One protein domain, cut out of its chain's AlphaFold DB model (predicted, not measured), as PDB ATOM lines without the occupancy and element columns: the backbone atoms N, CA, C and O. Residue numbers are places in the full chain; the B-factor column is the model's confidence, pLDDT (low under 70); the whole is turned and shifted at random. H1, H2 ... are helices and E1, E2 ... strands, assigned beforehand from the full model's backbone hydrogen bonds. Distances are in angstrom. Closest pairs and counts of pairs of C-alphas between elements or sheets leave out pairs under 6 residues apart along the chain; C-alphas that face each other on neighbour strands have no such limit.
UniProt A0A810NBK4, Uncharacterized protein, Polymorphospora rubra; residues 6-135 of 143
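What this domain is: This is residues 6 to 135 of the 143 residues of an uncharacterized protein of Polymorphospora rubra (UniProt A0A810NBK4). A strongly twisted sheet of four antiparallel strands, in the order E1, E4, E3, E2, has the long helix H2 packed over one face. Beyond it, the helical hairpin H3 and H4 reaches away from this body. The printed part has 130 residues, with four strands followed by five helices, of mixed class. It is compact, with a radius of gyration of the C-alphas of 15.5 A, and spans 41 by 35 by 26 A.

How they stand to each other: Start at edge strand E1, residues 6 to 9: its N 7 is 2.8 A from O 55 of E4, residues 52 to 57. E3, residues 38 to 49, makes hairpins with E4, N 45 to O 56 at 2.8 A, and with E2, residues 26 to 35, N 31 to O 42 at 2.9 A. E2, E3 and E4 form a meander, each strand the antiparallel neighbour of the one before; with E1 beside E4 they make a Greek key, the first strand neighbouring the fourth. H2, residues 69 to 85, is on one face, giving two layers; its closest C-alphas to E2 are Ala 73 and Val 35, 5.6 A. H1, residues 61 to 65, touches H2's residues 71 to 75 alone, closest C-alphas Leu 64 and Glu 71, 5.0 A. H3, residues 93 to 102, only grazes the sheet; it only just touches H4, residues 108 to 122, with 3 pairs of C-alphas within 8 A, closest Glu 102 and His 108, 7.0 A, at a shallow tilt of 19 degrees, opposite ways. H5, residues 129 to 135, only grazes the sheet with Pro 131. Every O i to N i+4 pair is within hydrogen-bond range in H1 and H3, against 12 of 13 in H2, 10 of 11 in H4 and 1 of 3 in H5, with 1 of 4 O i to N i+3 pairs there.

Where its parts are: Find C-alpha 6 at (-43.590, -31.018, -1.240), where E1 begins. E2 runs 26.2 A, E3 33.3 A, H2 24.8 A and H4 21.5 A; H5 ends at C-alpha 135, (-57.430, -33.893, -15.048).

The domain as a whole: The farthest C-alphas, of Asp 16 and Glu 106, are 44.7 A apart. The printed part has no cut; the link E1 to E2 is long. Residues 62 to 63, 65 to 67 and 92 to 135 have pLDDT under 70.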
ATOM      1  N   HIS A   6     -43.444 -30.747   0.183       77.50
ATOM      2  CA  HIS A   6     -43.590 -31.018  -1.240       77.50
ATOM      3  C   HIS A   6     -43.713 -29.711  -2.024       77.50
ATOM      4  O   HIS A   6     -44.448 -28.810  -1.612       77.50
ATOM      5  N   TYR A   7     -43.052 -29.646  -3.169       82.19
ATOM      6  CA  TYR A   7     -43.186 -28.603  -4.175       82.19
ATOM      7  C   TYR A   7     -43.725 -29.238  -5.456       82.19
ATOM      8  O   TYR A   7     -43.200 -30.272  -5.868       82.19
ATOM      9  N   VAL A   8     -44.731 -28.641  -6.099       83.38
ATOM     10  CA  VAL A   8     -45.050 -28.953  -7.505       83.38
ATOM     11  C   VAL A   8     -44.248 -28.017  -8.384       83.38
ATOM     12  O   VAL A   8     -44.298 -26.805  -8.201       83.38
ATOM     13  N   VAL A   9     -43.560 -28.569  -9.370       82.44
ATOM     14  CA  VAL A   9     -42.923 -27.826 -10.451       82.44
ATOM     15  C   VAL A   9     -43.779 -28.000 -11.706       82.44
ATOM     16  O   VAL A   9     -43.852 -29.114 -12.237       82.44
ATOM     17  N   PRO A  10     -44.446 -26.934 -12.184       77.75
ATOM     18  CA  PRO A  10     -45.228 -26.990 -13.411       77.75
ATOM     19  C   PRO A  10     -44.389 -27.394 -14.639       77.75
ATOM     20  O   PRO A  10     -43.162 -27.237 -14.641       77.75
ATOM     21  N   PRO A  11     -45.034 -27.850 -15.726       77.69
ATOM     22  CA  PRO A  11     -44.345 -28.114 -16.984       77.69
ATOM     23  C   PRO A  11     -43.565 -26.875 -17.457       77.69
ATOM     24  O   PRO A  11     -44.096 -25.762 -17.482       77.69
ATOM     25  N   GLY A  12     -42.289 -27.059 -17.808       80.38
ATOM     26  CA  GLY A  12     -41.406 -25.975 -18.259       80.38
ATOM     27  C   GLY A  12     -41.013 -24.955 -17.181       80.38
ATOM     28  O   GLY A  12     -40.426 -23.930 -17.513       80.38
ATOM     29  N   ALA A  13     -41.339 -25.200 -15.906       81.00
ATOM     30  CA  ALA A  13     -40.901 -24.361 -14.789       81.00
ATOM     31  C   ALA A  13     -39.550 -24.784 -14.199       81.00
ATOM     32  O   ALA A  13     -38.933 -23.991 -13.492       81.00
ATOM     33  N   ALA A  14     -39.107 -26.014 -14.466       81.50
ATOM     34  CA  ALA A  14     -37.773 -26.467 -14.108       81.50
ATOM     35  C   ALA A  14     -36.740 -25.782 -15.009       81.50
ATOM     36  O   ALA A  14     -36.856 -25.822 -16.234       81.50
ATOM     37  N   GLY A  15     -35.743 -25.148 -14.404       79.56
ATOM     38  CA  GLY A  15     -34.604 -24.585 -15.110       79.56
ATOM     39  C   GLY A  15     -33.626 -25.667 -15.566       79.56
ATOM     40  O   GLY A  15     -33.564 -26.757 -14.998       79.56
ATOM     41  N   ASP A  16     -32.791 -25.322 -16.545       80.44
ATOM     42  CA  ASP A  16     -31.866 -26.244 -17.231       80.44
ATOM     43  C   ASP A  16     -30.845 -26.944 -16.315       80.44
ATOM     44  O   ASP A  16     -30.178 -27.891 -16.722       80.44
ATOM     45  N   ARG A  17     -30.679 -26.455 -15.080       79.25
ATOM     46  CA  ARG A  17     -29.735 -27.004 -14.099       79.25
ATOM     47  C   ARG A  17     -30.355 -28.067 -13.185       79.25
ATOM     48  O   ARG A  17     -29.630 -28.646 -12.382       79.25
ATOM     49  N   MET A  18     -31.665 -28.303 -13.266       81.19
ATOM     50  CA  MET A  18     -32.348 -29.313 -12.461       81.19
ATOM     51  C   MET A  18     -32.362 -30.654 -13.202       81.19
ATOM     52  O   MET A  18     -32.894 -30.751 -14.305       81.19
ATOM     53  N   SER A  19     -31.803 -31.699 -12.590       84.44
ATOM     54  CA  SER A  19     -31.952 -33.070 -13.090       84.44
ATOM     55  C   SER A  19     -33.398 -33.524 -12.913       84.44
ATOM     56  O   SER A  19     -33.914 -33.505 -11.794       84.44
ATOM     57  N   LEU A  20     -34.043 -33.935 -14.003       85.25
ATOM     58  CA  LEU A  20     -35.450 -34.330 -14.009       85.25
ATOM     59  C   LEU A  20     -35.603 -35.823 -14.316       85.25
ATOM     60  O   LEU A  20     -34.894 -36.333 -15.187       85.25
ATOM     61  N   PRO A  21     -36.522 -36.516 -13.628       86.50
ATOM     62  CA  PRO A  21     -36.868 -37.889 -13.953       86.50
ATOM     63  C   PRO A  21     -37.548 -37.970 -15.328       86.50
ATOM     64  O   PRO A  21     -38.316 -37.096 -15.721       86.50
ATOM     65  N   THR A  22     -37.282 -39.050 -16.055       82.06
ATOM     66  CA  THR A  22     -37.784 -39.318 -17.416       82.06
ATOM     67  C   THR A  22     -38.966 -40.296 -17.454       82.06
ATOM     68  O   THR A  22     -39.471 -40.629 -18.526       82.06
ATOM     69  N   GLY A  23     -39.427 -40.746 -16.284       80.31
ATOM     70  CA  GLY A  23     -40.524 -41.695 -16.098       80.31
ATOM     71  C   GLY A  23     -40.799 -41.919 -14.610       80.31
ATOM     72  O   GLY A  23     -40.769 -40.971 -13.831       80.31
ATOM     73  N   ASP A  24     -40.989 -43.174 -14.202       81.50
ATOM     74  CA  ASP A  24     -41.283 -43.547 -12.804       81.50
ATOM     75  C   ASP A  24     -40.051 -43.512 -11.874       81.50
ATOM     76  O   ASP A  24     -40.102 -43.975 -10.732       81.50
ATOM     77  N   GLU A  25     -38.914 -43.013 -12.359       88.25
ATOM     78  CA  GLU A  25     -37.705 -42.906 -11.553       88.25
ATOM     79  C   GLU A  25     -37.830 -41.810 -10.486       88.25
ATOM     80  O   GLU A  25     -38.477 -40.778 -10.680       88.25
ATOM     81  N   VAL A  26     -37.172 -42.039  -9.350       89.19
ATOM     82  CA  VAL A  26     -37.067 -41.063  -8.264       89.19
ATOM     83  C   VAL A  26     -35.605 -40.672  -8.120       89.19
ATOM     84  O   VAL A  26     -34.755 -41.517  -7.835       89.19
ATOM     85  N   ILE A  27     -35.314 -39.386  -8.298       91.88
ATOM     86  CA  ILE A  27     -33.967 -38.836  -8.140       91.88
ATOM     87  C   ILE A  27     -33.827 -38.326  -6.709       91.88
ATOM     88  O   ILE A  27     -34.407 -37.300  -6.366       91.88
ATOM     89  N   GLY A  28     -33.062 -39.036  -5.881       91.50
ATOM     90  CA  GLY A  28     -32.724 -38.620  -4.517       91.50
ATOM     91  C   GLY A  28     -31.338 -37.981  -4.438       91.50
ATOM     92  O   GLY A  28     -30.388 -38.502  -5.023       91.50
ATOM     93  N   PHE A  29     -31.201 -36.873  -3.710       91.44
ATOM     94  CA  PHE A  29     -29.909 -36.234  -3.440       91.44
ATOM     95  C   PHE A  29     -29.949 -35.420  -2.144       91.44
ATOM     96  O   PHE A  29     -31.010 -35.007  -1.694       91.44
ATOM     97  N   ALA A  30     -28.784 -35.171  -1.553       92.62
ATOM     98  CA  ALA A  30     -28.646 -34.307  -0.386       92.62
ATOM     99  C   ALA A  30     -27.993 -32.984  -0.787       92.62
ATOM    100  O   ALA A  30     -27.063 -32.964  -1.595       92.62
ATOM    101  N   GLN A  31     -28.464 -31.889  -0.198       92.12
ATOM    102  CA  GLN A  31     -27.934 -30.553  -0.422       92.12
ATOM    103  C   GLN A  31     -27.668 -29.871   0.919       92.12
ATOM    104  O   GLN A  31     -28.538 -29.806   1.786       92.12
ATOM    105  N   THR A  32     -26.466 -29.324   1.072       94.12
ATOM    106  CA  THR A  32     -26.151 -28.422   2.181       94.12
ATOM    107  C   THR A  32     -26.702 -27.038   1.861       94.12
ATOM    108  O   THR A  32     -26.401 -26.482   0.803       94.12
ATOM    109  N   LEU A  33     -27.535 -26.514   2.754       91.62
ATOM    110  CA  LEU A  33     -28.187 -25.218   2.644       91.62
ATOM    111  C   LEU A  33     -27.688 -24.279   3.737       91.62
ATOM    112  O   LEU A  33     -27.600 -24.677   4.902       91.62
ATOM    113  N   ASP A  34     -27.448 -23.026   3.367       92.75
ATOM    114  CA  ASP A  34     -27.204 -21.952   4.325       92.75
ATOM    115  C   ASP A  34     -28.505 -21.613   5.060       92.75
ATOM    116  O   ASP A  34     -29.523 -21.271   4.454       92.75
ATOM    117  N   VAL A  35     -28.472 -21.701   6.385       90.12
ATOM    118  CA  VAL A  35     -29.565 -21.328   7.288       90.12
ATOM    119  C   VAL A  35     -29.084 -20.240   8.249       90.12
ATOM    120  O   VAL A  35     -27.888 -20.068   8.460       90.12
ATOM    121  N   ASP A  36     -30.005 -19.523   8.896       81.62
ATOM    122  CA  ASP A  36     -29.705 -18.346   9.740       81.62
ATOM    123  C   ASP A  36     -28.556 -18.532  10.759       81.62
ATOM    124  O   ASP A  36     -27.939 -17.556  11.189       81.62
ATOM    125  N   ARG A  37     -28.289 -19.768  11.200       81.88
ATOM    126  CA  ARG A  37     -27.262 -20.100  12.202       81.88
ATOM    127  C   ARG A  37     -26.267 -21.175  11.754       81.88
ATOM    128  O   ARG A  37     -25.752 -21.902  12.600       81.88
ATOM    129  N   GLY A  38     -25.984 -21.270  10.458       89.75
ATOM    130  CA  GLY A  38     -24.955 -22.161   9.923       89.75
ATOM    131  C   GLY A  38     -25.424 -22.883   8.672       89.75
ATOM    132  O   GLY A  38     -26.119 -22.312   7.844       89.75
ATOM    133  N   GLU A  39     -25.064 -24.151   8.559       91.88
ATOM    134  CA  GLU A  39     -25.416 -24.987   7.419       91.88
ATOM    135  C   GLU A  39     -26.289 -26.155   7.877       91.88
ATOM    136  O   GLU A  39     -26.100 -26.710   8.965       91.88
ATOM    137  N   ARG A  40     -27.246 -26.549   7.038       90.56
ATOM    138  CA  ARG A  40     -28.073 -27.739   7.247       90.56
ATOM    139  C   ARG A  40     -28.085 -28.577   5.984       90.56
ATOM    140  O   ARG A  40     -28.414 -28.087   4.911       90.56
ATOM    141  N   MET A  41     -27.778 -29.858   6.132       93.00
ATOM    142  CA  MET A  41     -28.016 -30.828   5.072       93.00
ATOM    143  C   MET A  41     -29.513 -31.149   5.016       93.00
ATOM    144  O   MET A  41     -30.115 -31.458   6.045       93.00
ATOM    145  N   VAL A  42     -30.096 -31.038   3.827       90.56
ATOM    146  CA  VAL A  42     -31.494 -31.359   3.528       90.56
ATOM    147  C   VAL A  42     -31.513 -32.384   2.407       90.56
ATOM    148  O   VAL A  42     -30.806 -32.234   1.406       90.56
ATOM    149  N   GLU A  43     -32.305 -33.434   2.580       91.50
ATOM    150  CA  GLU A  43     -32.506 -34.441   1.546       91.50
ATOM    151  C   GLU A  43     -33.657 -34.023   0.636       91.50
ATOM    152  O   GLU A  43     -34.716 -33.595   1.091       91.50
ATOM    153  N   PHE A  44     -33.438 -34.163  -0.667       91.44
ATOM    154  CA  PHE A  44     -34.388 -33.877  -1.726       91.44
ATOM    155  C   PHE A  44     -34.700 -35.149  -2.503       91.44
ATOM    156  O   PHE A  44     -33.858 -36.029  -2.688       91.44
ATOM    157  N   SER A  45     -35.927 -35.239  -2.997       91.44
ATOM    158  CA  SER A  45     -36.349 -36.270  -3.940       91.44
ATOM    159  C   SER A  45     -37.191 -35.649  -5.042       91.44
ATOM    160  O   SER A  45     -38.117 -34.902  -4.743       91.44
ATOM    161  N   ILE A  46     -36.897 -35.960  -6.301       90.62
ATOM    162  CA  ILE A  46     -37.652 -35.484  -7.463       90.62
ATOM    163  C   ILE A  46     -38.316 -36.679  -8.136       90.62
ATOM    164  O   ILE A  46     -37.656 -37.675  -8.424       90.62
ATOM    165  N   LEU A  47     -39.616 -36.568  -8.391       89.62
ATOM    166  CA  LEU A  47     -40.412 -37.563  -9.104       89.62
ATOM    167  C   LEU A  47     -41.291 -36.881 -10.157       89.62
ATOM    168  O   LEU A  47     -41.700 -35.731  -9.977       89.62
ATOM    169  N   ALA A  48     -41.592 -37.582 -11.247       83.56
ATOM    170  CA  ALA A  48     -42.560 -37.114 -12.234       83.56
ATOM    171  C   ALA A  48     -43.987 -37.238 -11.673       83.56
ATOM    172  O   ALA A  48     -44.334 -38.244 -11.052       83.56
ATOM    173  N   VAL A  49     -44.823 -36.215 -11.873       79.06
ATOM    174  CA  VAL A  49     -46.237 -36.221 -11.461       79.06
ATOM    175  C   VAL A  49     -47.070 -35.499 -12.517       79.06
ATOM    176  O   VAL A  49     -46.952 -34.285 -12.693       79.06
ATOM    177  N   GLY A  50     -47.947 -36.240 -13.201       78.81
ATOM    178  CA  GLY A  50     -48.702 -35.708 -14.338       78.81
ATOM    179  C   GLY A  50     -47.752 -35.204 -15.429       78.81
ATOM    180  O   GLY A  50     -46.825 -35.913 -15.804       78.81
ATOM    181  N   ASP A  51     -47.960 -33.969 -15.887       77.06
ATOM    182  CA  ASP A  51     -47.103 -33.319 -16.893       77.06
ATOM    183  C   ASP A  51     -45.914 -32.545 -16.279       77.06
ATOM    184  O   ASP A  51     -45.149 -31.892 -16.993       77.06
ATOM    185  N   GLY A  52     -45.783 -32.551 -14.949       83.94
ATOM    186  CA  GLY A  52     -44.767 -31.806 -14.211       83.94
ATOM    187  C   GLY A  52     -43.950 -32.694 -13.280       83.94
ATOM    188  O   GLY A  52     -43.840 -33.907 -13.458       83.94
ATOM    189  N   HIS A  53     -43.377 -32.070 -12.255       85.50
ATOM    190  CA  HIS A  53     -42.538 -32.759 -11.279       85.50
ATOM    191  C   HIS A  53     -42.961 -32.405  -9.864       85.50
ATOM    192  O   HIS A  53     -43.490 -31.325  -9.606       85.50
ATOM    193  N   GLN A  54     -42.684 -33.304  -8.934       85.88
ATOM    194  CA  GLN A  54     -42.774 -33.029  -7.515       85.88
ATOM    195  C   GLN A  54     -41.382 -33.119  -6.902       85.88
ATOM    196  O   GLN A  54     -40.670 -34.094  -7.125       85.88
ATOM    197  N   ILE A  55     -41.025 -32.120  -6.100       89.12
ATOM    198  CA  ILE A  55     -39.823 -32.124  -5.267       89.12
ATOM    199  C   ILE A  55     -40.274 -32.338  -3.825       89.12
ATOM    200  O   ILE A  55     -41.114 -31.595  -3.330       89.12
ATOM    201  N   ALA A  56     -39.762 -33.354  -3.146       87.31
ATOM    202  CA  ALA A  56     -40.016 -33.621  -1.735       87.31
ATOM    203  C   ALA A  56     -38.747 -33.374  -0.916       87.31
ATOM    204  O   ALA A  56     -37.653 -33.635  -1.410       87.31
ATOM    205  N   THR A  57     -38.898 -32.905   0.324       87.88
ATOM    206  CA  THR A  57     -37.786 -32.735   1.275       87.88
ATOM    207  C   THR A  57     -38.107 -33.281   2.658       87.88
ATOM    208  O   THR A  57     -39.279 -33.376   3.037       87.88
ATOM    209  N   ASP A  58     -37.069 -33.617   3.416       85.38
ATOM    210  CA  ASP A  58     -37.134 -34.289   4.721       85.38
ATOM    211  C   ASP A  58     -37.349 -33.350   5.930       85.38
ATOM    212  O   ASP A  58     -37.158 -33.742   7.083       85.38
ATOM    213  N   ILE A  59     -37.785 -32.108   5.703       81.94
ATOM    214  CA  ILE A  59     -38.017 -31.130   6.776       81.94
ATOM    215  C   ILE A  59     -39.125 -31.600   7.734       81.94
ATOM    216  O   ILE A  59     -40.216 -31.989   7.315       81.94
ATOM    217  N   ASP A  60     -38.889 -31.481   9.049       76.00
ATOM    218  CA  ASP A  60     -39.886 -31.801  10.076       76.00
ATOM    219  C   ASP A  60     -41.031 -30.774  10.094       76.00
ATOM    220  O   ASP A  60     -41.018 -29.756  10.790       76.00
ATOM    221  N   CYS A  61     -42.076 -31.113   9.351       70.06
ATOM    222  CA  CYS A  61     -43.387 -30.483   9.342       70.06
ATOM    223  C   CYS A  61     -43.958 -30.143  10.730       70.06
ATOM    224  O   CYS A  61     -44.516 -29.064  10.927       70.06
ATOM    225  N   THR A  62     -43.840 -31.046  11.709       69.81
ATOM    226  CA  THR A  62     -44.426 -30.836  13.042       69.81
ATOM    227  C   THR A  62     -43.696 -29.717  13.775       69.81
ATOM    228  O   THR A  62     -44.317 -28.882  14.435       69.81
ATOM    229  N   ALA A  63     -42.370 -29.702  13.681       69.25
ATOM    230  CA  ALA A  63     -41.534 -28.657  14.251       69.25
ATOM    231  C   ALA A  63     -41.714 -27.317  13.517       69.25
ATOM    232  O   ALA A  63     -41.857 -26.285  14.179       69.25
ATOM    233  N   LEU A  64     -41.819 -27.344  12.186       72.44
ATOM    234  CA  LEU A  64     -42.139 -26.178  11.365       72.44
ATOM    235  C   LEU A  64     -43.487 -25.551  11.760       72.44
ATOM    236  O   LEU A  64     -43.548 -24.355  12.037       72.44
ATOM    237  N   LEU A  65     -44.546 -26.360  11.868       66.12
ATOM    238  CA  LEU A  65     -45.885 -25.936  12.304       66.12
ATOM    239  C   LEU A  65     -45.891 -25.289  13.690       66.12
ATOM    240  O   LEU A  65     -46.668 -24.380  13.969       66.12
ATOM    241  N   ARG A  66     -45.034 -25.784  14.583       67.38
ATOM    242  CA  ARG A  66     -44.873 -25.242  15.936       67.38
ATOM    243  C   ARG A  66     -44.018 -23.973  15.962       67.38
ATOM    244  O   ARG A  66     -43.743 -23.470  17.048       67.38
ATOM    245  N   GLY A  67     -43.582 -23.475  14.805       63.31
ATOM    246  CA  GLY A  67     -42.772 -22.268  14.682       63.31
ATOM    247  C   GLY A  67     -41.364 -22.428  15.249       63.31
ATOM    248  O   GLY A  67     -40.785 -21.449  15.721       63.31
ATOM    249  N   ARG A  68     -40.804 -23.647  15.256       76.06
ATOM    250  CA  ARG A  68     -39.422 -23.843  15.707       76.06
ATOM    251  C   ARG A  68     -38.472 -23.124  14.759       76.06
ATOM    252  O   ARG A  68     -38.502 -23.356  13.556       76.06
ATOM    253  N   ALA A  69     -37.632 -22.258  15.320       77.56
ATOM    254  CA  ALA A  69     -36.776 -21.369  14.539       77.56
ATOM    255  C   ALA A  69     -35.863 -22.128  13.561       77.56
ATOM    256  O   ALA A  69     -35.698 -21.695  12.427       77.56
ATOM    257  N   GLU A  70     -35.322 -23.274  13.979       85.38
ATOM    258  CA  GLU A  70     -34.425 -24.100  13.164       85.38
ATOM    259  C   GLU A  70     -35.133 -24.682  11.932       85.38
ATOM    260  O   GLU A  70     -34.623 -24.575  10.818       85.38
ATOM    261  N   GLU A  71     -36.337 -25.235  12.093       82.00
ATOM    262  CA  GLU A  71     -37.134 -25.749  10.974       82.00
ATOM    263  C   GLU A  71     -37.708 -24.646  10.090       82.00
ATOM    264  O   GLU A  71     -37.792 -24.826   8.877       82.00
ATOM    265  N   VAL A  72     -38.067 -23.494  10.662       80.88
ATOM    266  CA  VAL A  72     -38.481 -22.321   9.878       80.88
ATOM    267  C   VAL A  72     -37.324 -21.830   9.004       80.88
ATOM    268  O   VAL A  72     -37.537 -21.554   7.824       80.88
ATOM    269  N   ALA A  73     -36.105 -21.756   9.547       83.62
ATOM    270  CA  ALA A  73     -34.917 -21.369   8.791       83.62
ATOM    271  C   ALA A  73     -34.583 -22.398   7.698       83.62
ATOM    272  O   ALA A  73     -34.369 -22.018   6.549       83.62
ATOM    273  N   ALA A  74     -34.628 -23.693   8.023       86.81
ATOM    274  CA  ALA A  74     -34.413 -24.773   7.059       86.81
ATOM    275  C   ALA A  74     -35.423 -24.741   5.905       86.81
ATOM    276  O   ALA A  74     -35.044 -24.863   4.745       86.81
ATOM    277  N   ALA A  75     -36.703 -24.526   6.215       83.12
ATOM    278  CA  ALA A  75     -37.750 -24.399   5.210       83.12
ATOM    279  C   ALA A  75     -37.545 -23.194   4.295       83.12
ATOM    280  O   ALA A  75     -37.684 -23.331   3.087       83.12
ATOM    281  N   ARG A  76     -37.173 -22.034   4.844       83.94
ATOM    282  CA  ARG A  76     -36.874 -20.844   4.033       83.94
ATOM    283  C   ARG A  76     -35.676 -21.060   3.117       83.94
ATOM    284  O   ARG A  76     -35.714 -20.640   1.966       83.94
ATOM    285  N   ALA A  77     -34.633 -21.716   3.619       89.31
ATOM    286  CA  ALA A  77     -33.459 -22.038   2.822       89.31
ATOM    287  C   ALA A  77     -33.795 -23.031   1.697       89.31
ATOM    288  O   ALA A  77     -33.371 -22.837   0.561       89.31
ATOM    289  N   ALA A  78     -34.611 -24.049   1.987       89.19
ATOM    290  CA  ALA A  78     -35.090 -24.991   0.979       89.19
ATOM    291  C   ALA A  78     -35.983 -24.305  -0.065       89.19
ATOM    292  O   ALA A  78     -35.811 -24.550  -1.254       89.19
ATOM    293  N   ASP A  79     -36.874 -23.402   0.356       86.12
ATOM    294  CA  ASP A  79     -37.713 -22.608  -0.546       86.12
ATOM    295  C   ASP A  79     -36.850 -21.768  -1.496       86.12
ATOM    296  O   ASP A  79     -37.040 -21.814  -2.710       86.12
ATOM    297  N   ALA A  80     -35.869 -21.037  -0.957       87.88
ATOM    298  CA  ALA A  80     -34.959 -20.219  -1.754       87.88
ATOM    299  C   ALA A  80     -34.161 -21.067  -2.752       87.88
ATOM    300  O   ALA A  80     -34.046 -20.695  -3.918       87.88
ATOM    301  N   TRP A  81     -33.661 -22.224  -2.309       90.94
ATOM    302  CA  TRP A  81     -32.941 -23.152  -3.172       90.94
ATOM    303  C   TRP A  81     -33.837 -23.679  -4.296       90.94
ATOM    304  O   TRP A  81     -33.483 -23.558  -5.463       90.94
ATOM    305  N   VAL A  82     -35.031 -24.194  -3.978       89.00
ATOM    306  CA  VAL A  82     -35.959 -24.722  -4.990       89.00
ATOM    307  C   VAL A  82     -36.343 -23.640  -5.997       89.00
ATOM    308  O   VAL A  82     -36.364 -23.918  -7.192       89.00
ATOM    309  N   LEU A  83     -36.608 -22.414  -5.543       86.19
ATOM    310  CA  LEU A  83     -37.017 -21.313  -6.415       86.19
ATOM    311  C   LEU A  83     -35.884 -20.779  -7.304       86.19
ATOM    312  O   LEU A  83     -36.179 -20.237  -8.367       86.19
ATOM    313  N   ASP A  84     -34.612 -20.967  -6.940       88.81
ATOM    314  CA  ASP A  84     -33.484 -20.644  -7.832       88.81
ATOM    315  C   ASP A  84     -33.466 -21.558  -9.069       88.81
ATOM    316  O   ASP A  84     -33.185 -21.121 -10.187       88.81
ATOM    317  N   PHE A  85     -33.833 -22.832  -8.888       86.81
ATOM    318  CA  PHE A  85     -33.847 -23.822  -9.968       86.81
ATOM    319  C   PHE A  85     -35.208 -23.988 -10.639       86.81
ATOM    320  O   PHE A  85     -35.268 -24.381 -11.799       86.81
ATOM    321  N   ALA A  86     -36.299 -23.715  -9.933       86.00
ATOM    322  CA  ALA A  86     -37.662 -23.819 -10.424       86.00
ATOM    323  C   ALA A  86     -38.476 -22.600  -9.955       86.00
ATOM    324  O   ALA A  86     -39.254 -22.704  -9.006       86.00
ATOM    325  N   PRO A  87     -38.343 -21.436 -10.620       81.25
ATOM    326  CA  PRO A  87     -38.901 -20.164 -10.138       81.25
ATOM    327  C   PRO A  87     -40.423 -20.133  -9.969       81.25
ATOM    328  O   PRO A  87     -40.952 -19.266  -9.280       81.25
ATOM    329  N   ARG A  88     -41.134 -21.065 -10.617       79.75
ATOM    330  CA  ARG A  88     -42.596 -21.221 -10.530       79.75
ATOM    331  C   ARG A  88     -43.008 -22.446  -9.708       79.75
ATOM    332  O   ARG A  88     -44.132 -22.921  -9.838       79.75
ATOM    333  N   ALA A  89     -42.098 -23.011  -8.913       82.69
ATOM    334  CA  ALA A  89     -42.429 -24.102  -8.012       82.69
ATOM    335  C   ALA A  89     -43.421 -23.629  -6.941       82.69
ATOM    336  O   ALA A  89     -43.256 -22.565  -6.347       82.69
ATOM    337  N   VAL A  90     -44.439 -24.442  -6.668       75.62
ATOM    338  CA  VAL A  90     -45.476 -24.140  -5.679       75.62
ATOM    339  C   VAL A  90     -45.317 -25.051  -4.478       75.62
ATOM    340  O   VAL A  90     -45.372 -26.274  -4.604       75.62
ATOM    341  N   ARG A  91     -45.164 -24.460  -3.291       76.69
ATOM    342  CA  ARG A  91     -45.065 -25.197  -2.031       76.69
ATOM    343  C   ARG A  91     -46.440 -25.729  -1.614       76.69
ATOM    344  O   ARG A  91     -47.338 -24.978  -1.259       76.69
ATOM    345  N   ILE A  92     -46.590 -27.048  -1.610       67.81
ATOM    346  CA  ILE A  92     -47.848 -27.743  -1.299       67.81
ATOM    347  C   ILE A  92     -48.059 -27.871   0.217       67.81
ATOM    348  O   ILE A  92     -49.173 -28.069   0.692       67.81
ATOM    349  N   HIS A  93     -46.991 -27.781   1.011       57.66
ATOM    350  CA  HIS A  93     -47.035 -28.151   2.423       57.66
ATOM    351  C   HIS A  93     -48.017 -27.316   3.258       57.66
ATOM    352  O   HIS A  93     -48.758 -27.888   4.048       57.66
ATOM    353  N   GLU A  94     -48.102 -26.001   3.043       51.75
ATOM    354  CA  GLU A  94     -49.098 -25.157   3.725       51.75
ATOM    355  C   GLU A  94     -50.537 -25.574   3.376       51.75
ATOM    356  O   GLU A  94     -51.420 -25.545   4.231       51.75
ATOM    357  N   LEU A  95     -50.756 -26.080   2.161       51.56
ATOM    358  CA  LEU A  95     -52.056 -26.518   1.649       51.56
ATOM    359  C   LEU A  95     -52.459 -27.891   2.175       51.56
ATOM    360  O   LEU A  95     -53.612 -28.104   2.543       51.56
ATOM    361  N   LEU A  96     -51.507 -28.820   2.266       51.62
ATOM    362  CA  LEU A  96     -51.737 -30.134   2.871       51.62
ATOM    363  C   LEU A  96     -51.842 -30.055   4.394       51.62
ATOM    364  O   LEU A  96     -52.578 -30.844   4.980       51.62
ATOM    365  N   LEU A  97     -51.162 -29.104   5.034       50.09
ATOM    366  CA  LEU A  97     -51.271 -28.848   6.468       50.09
ATOM    367  C   LEU A  97     -52.601 -28.208   6.847       50.09
ATOM    368  O   LEU A  97     -53.235 -28.668   7.796       50.09
ATOM    369  N   HIS A  98     -53.049 -27.202   6.090       47.91
ATOM    370  CA  HIS A  98     -54.401 -26.672   6.237       47.91
ATOM    371  C   HIS A  98     -55.438 -27.762   5.974       47.91
ATOM    372  O   HIS A  98     -56.327 -27.957   6.798       47.91
ATOM    373  N   ARG A  99     -55.254 -28.567   4.919       45.31
ATOM    374  CA  ARG A  99     -56.100 -29.732   4.649       45.31
ATOM    375  C   ARG A  99     -56.121 -30.691   5.835       45.31
ATOM    376  O   ARG A  99     -57.205 -31.003   6.292       45.31
ATOM    377  N   TRP A 100     -54.976 -31.130   6.359       44.69
ATOM    378  CA  TRP A 100     -54.881 -32.063   7.492       44.69
ATOM    379  C   TRP A 100     -55.529 -31.508   8.768       44.69
ATOM    380  O   TRP A 100     -56.231 -32.238   9.465       44.69
ATOM    381  N   TYR A 101     -55.349 -30.214   9.047       46.78
ATOM    382  CA  TYR A 101     -56.015 -29.520  10.152       46.78
ATOM    383  C   TYR A 101     -57.543 -29.441   9.950       46.78
ATOM    384  O   TYR A 101     -58.305 -29.541  10.909       46.78
ATOM    385  N   GLU A 102     -58.003 -29.329   8.701       41.94
ATOM    386  CA  GLU A 102     -59.418 -29.282   8.313       41.94
ATOM    387  C   GLU A 102     -60.104 -30.659   8.267       41.94
ATOM    388  O   GLU A 102     -61.262 -30.758   8.675       41.94
ATOM    389  N   VAL A 103     -59.419 -31.742   7.853       43.38
ATOM    390  CA  VAL A 103     -60.037 -33.088   7.757       43.38
ATOM    391  C   VAL A 103     -60.374 -33.709   9.113       43.38
ATOM    392  O   VAL A 103     -61.068 -34.723   9.172       43.38
ATOM    393  N   CYS A 104     -59.948 -33.091  10.215       45.41
ATOM    394  CA  CYS A 104     -60.322 -33.499  11.565       45.41
ATOM    395  C   CYS A 104     -61.688 -32.956  12.049       45.41
ATOM    396  O   CYS A 104     -62.030 -33.201  13.204       45.41
ATOM    397  N   SER A 105     -62.512 -32.277  11.226       47.78
ATOM    398  CA  SER A 105     -63.932 -32.021  11.570       47.78
ATOM    399  C   SER A 105     -64.853 -31.699  10.374       47.78
ATOM    400  O   SER A 105     -64.406 -31.320   9.300       47.78
ATOM    401  N   GLU A 106     -66.171 -31.822  10.562       44.50
ATOM    402  CA  GLU A 106     -67.239 -31.742   9.542       44.50
ATOM    403  C   GLU A 106     -67.432 -30.399   8.785       44.50
ATOM    404  O   GLU A 106     -68.249 -30.349   7.868       44.50
ATOM    405  N   SER A 107     -66.697 -29.312   9.055       48.72
ATOM    406  CA  SER A 107     -66.990 -27.973   8.466       48.72
ATOM    407  C   SER A 107     -66.473 -27.726   7.022       48.72
ATOM    408  O   SER A 107     -66.135 -26.618   6.618       48.72
ATOM    409  N   HIS A 108     -66.464 -28.772   6.195       50.94
ATOM    410  CA  HIS A 108     -65.607 -28.962   5.016       50.94
ATOM    411  C   HIS A 108     -65.819 -28.104   3.745       50.94
ATOM    412  O   HIS A 108     -64.981 -28.194   2.852       50.94
ATOM    413  N   ARG A 109     -66.879 -27.296   3.577       49.41
ATOM    414  CA  ARG A 109     -67.080 -26.540   2.308       49.41
ATOM    415  C   ARG A 109     -66.540 -25.111   2.357       49.41
ATOM    416  O   ARG A 109     -65.900 -24.666   1.411       49.41
ATOM    417  N   SER A 110     -66.739 -24.416   3.475       50.28
ATOM    418  CA  SER A 110     -66.274 -23.035   3.645       50.28
ATOM    419  C   SER A 110     -64.752 -22.923   3.652       50.28
ATOM    420  O   SER A 110     -64.217 -21.923   3.178       50.28
ATOM    421  N   SER A 111     -64.062 -23.944   4.163       51.28
ATOM    422  CA  SER A 111     -62.601 -23.959   4.263       51.28
ATOM    423  C   SER A 111     -61.935 -24.252   2.918       51.28
ATOM    424  O   SER A 111     -60.975 -23.579   2.562       51.28
ATOM    425  N   VAL A 112     -62.531 -25.136   2.103       51.28
ATOM    426  CA  VAL A 112     -62.100 -25.368   0.712       51.28
ATOM    427  C   VAL A 112     -62.228 -24.090  -0.116       51.28
ATOM    428  O   VAL A 112     -61.255 -23.669  -0.726       51.28
ATOM    429  N   GLU A 113     -63.374 -23.406  -0.070       54.66
ATOM    430  CA  GLU A 113     -63.559 -22.148  -0.808       54.66
ATOM    431  C   GLU A 113     -62.659 -21.013  -0.280       54.66
ATOM    432  O   GLU A 113     -62.204 -20.162  -1.043       54.66
ATOM    433  N   ALA A 114     -62.399 -20.957   1.032       53.94
ATOM    434  CA  ALA A 114     -61.485 -19.974   1.617       53.94
ATOM    435  C   ALA A 114     -60.031 -20.226   1.198       53.94
ATOM    436  O   ALA A 114     -59.328 -19.273   0.855       53.94
ATOM    437  N   MET A 115     -59.612 -21.490   1.165       57.81
ATOM    438  CA  MET A 115     -58.296 -21.903   0.695       57.81
ATOM    439  C   MET A 115     -58.143 -21.683  -0.811       57.81
ATOM    440  O   MET A 115     -57.134 -21.131  -1.228       57.81
ATOM    441  N   GLU A 116     -59.154 -22.001  -1.624       57.56
ATOM    442  CA  GLU A 116     -59.171 -21.691  -3.061       57.56
ATOM    443  C   GLU A 116     -59.009 -20.191  -3.322       57.56
ATOM    444  O   GLU A 116     -58.219 -19.789  -4.179       57.56
ATOM    445  N   ARG A 117     -59.712 -19.345  -2.556       58.12
ATOM    446  CA  ARG A 117     -59.571 -17.884  -2.638       58.12
ATOM    447  C   ARG A 117     -58.176 -17.419  -2.228       58.12
ATOM    448  O   ARG A 117     -57.599 -16.589  -2.927       58.12
ATOM    449  N   TRP A 118     -57.639 -17.938  -1.123       55.84
ATOM    450  CA  TRP A 118     -56.303 -17.579  -0.646       55.84
ATOM    451  C   TRP A 118     -55.220 -17.996  -1.645       55.84
ATOM    452  O   TRP A 118     -54.388 -17.171  -2.015       55.84
ATOM    453  N   LEU A 119     -55.295 -19.225  -2.162       55.66
ATOM    454  CA  LEU A 119     -54.408 -19.743  -3.200       55.66
ATOM    455  C   LEU A 119     -54.482 -18.920  -4.476       55.66
ATOM    456  O   LEU A 119     -53.458 -18.507  -4.990       55.66
ATOM    457  N   THR A 120     -55.686 -18.619  -4.961       58.75
ATOM    458  CA  THR A 120     -55.868 -17.797  -6.169       58.75
ATOM    459  C   THR A 120     -55.302 -16.385  -5.993       58.75
ATOM    460  O   THR A 120     -54.817 -15.794  -6.953       58.75
ATOM    461  N   ALA A 121     -55.348 -15.831  -4.776       56.47
ATOM    462  CA  ALA A 121     -54.763 -14.525  -4.484       56.47
ATOM    463  C   ALA A 121     -53.223 -14.542  -4.467       56.47
ATOM    464  O   ALA A 121     -52.612 -13.534  -4.816       56.47
ATOM    465  N   HIS A 122     -52.604 -15.663  -4.080       47.12
ATOM    466  CA  HIS A 122     -51.144 -15.813  -3.977       47.12
ATOM    467  C   HIS A 122     -50.510 -16.517  -5.191       47.12
ATOM    468  O   HIS A 122     -49.299 -16.456  -5.363       47.12
ATOM    469  N   ASP A 123     -51.326 -17.111  -6.061       55.25
ATOM    470  CA  ASP A 123     -50.969 -17.673  -7.365       55.25
ATOM    471  C   ASP A 123     -51.803 -17.003  -8.482       55.25
ATOM    472  O   ASP A 123     -52.707 -17.611  -9.071       55.25
ATOM    473  N   PRO A 124     -51.543 -15.717  -8.791       56.03
ATOM    474  CA  PRO A 124     -52.288 -14.986  -9.818       56.03
ATOM    475  C   PRO A 124     -52.087 -15.566 -11.227       56.03
ATOM    476  O   PRO A 124     -52.943 -15.376 -12.093       56.03
ATOM    477  N   ALA A 125     -50.981 -16.283 -11.457       62.12
ATOM    478  CA  ALA A 125     -50.695 -16.975 -12.712       62.12
ATOM    479  C   ALA A 125     -51.483 -18.290 -12.866       62.12
ATOM    480  O   ALA A 125     -51.606 -18.796 -13.982       62.12
ATOM    481  N   ARG A 126     -52.092 -18.794 -11.780       58.66
ATOM    482  CA  ARG A 126     -52.775 -20.095 -11.703       58.66
ATOM    483  C   ARG A 126     -51.852 -21.278 -11.990       58.66
ATOM    484  O   ARG A 126     -52.311 -22.320 -12.462       58.66
ATOM    485  N   ASP A 127     -50.569 -21.132 -11.695       56.56
ATOM    486  CA  ASP A 127     -49.549 -22.151 -11.916       56.56
ATOM    487  C   ASP A 127     -49.780 -23.399 -11.057       56.56
ATOM    488  O   ASP A 127     -49.465 -24.509 -11.482       56.56
ATOM    489  N   TYR A 128     -50.405 -23.234  -9.890       54.41
ATOM    490  CA  TYR A 128     -50.844 -24.312  -9.009       54.41
ATOM    491  C   TYR A 128     -52.025 -25.094  -9.596       54.41
ATOM    492  O   TYR A 128     -52.059 -26.325  -9.559       54.41
ATOM    493  N   TRP A 129     -53.004 -24.383 -10.159       50.72
ATOM    494  CA  TRP A 129     -54.226 -24.989 -10.688       50.72
ATOM    495  C   TRP A 129     -54.047 -25.574 -12.085       50.72
ATOM    496  O   TRP A 129     -54.759 -26.510 -12.434       50.72
ATOM    497  N   ALA A 130     -53.125 -25.045 -12.890       52.84
ATOM    498  CA  ALA A 130     -52.889 -25.493 -14.258       52.84
ATOM    499  C   ALA A 130     -52.617 -27.012 -14.376       52.84
ATOM    500  O   ALA A 130     -53.319 -27.664 -15.153       52.84
ATOM    501  N   PRO A 131     -51.700 -27.618 -13.593       47.22
ATOM    502  CA  PRO A 131     -51.476 -29.063 -13.639       47.22
ATOM    503  C   PRO A 131     -52.623 -29.878 -13.009       47.22
ATOM    504  O   PRO A 131     -52.866 -31.007 -13.421       47.22
ATOM    505  N   LEU A 132     -53.376 -29.316 -12.054       42.38
ATOM    506  CA  LEU A 132     -54.515 -29.994 -11.409       42.38
ATOM    507  C   LEU A 132     -55.803 -29.953 -12.263       42.38
ATOM    508  O   LEU A 132     -56.624 -30.869 -12.217       42.38
ATOM    509  N   GLY A 133     -55.982 -28.897 -13.059       40.91
ATOM    510  CA  GLY A 133     -57.154 -28.648 -13.902       40.91
ATOM    511  C   GLY A 133     -57.161 -29.422 -15.222       40.91
ATOM    512  O   GLY A 133     -58.227 -29.608 -15.810       40.91
ATOM    513  N   ALA A 134     -56.014 -29.943 -15.671       43.09
ATOM    514  CA  ALA A 134     -55.948 -30.807 -16.853       43.09
ATOM    515  C   ALA A 134     -56.686 -32.148 -16.641       43.09
ATOM    516  O   ALA A 134     -57.261 -32.697 -17.581       43.09
ATOM    517  N   ALA A 135     -56.771 -32.632 -15.396       40.19
ATOM    518  CA  ALA A 135     -57.430 -33.893 -15.048       40.19
ATOM    519  C   ALA A 135     -58.969 -33.813 -14.942       40.19
ATOM    520  O   ALA A 135     -59.618 -34.831 -14.714       40.19
TER     521      ALA A 135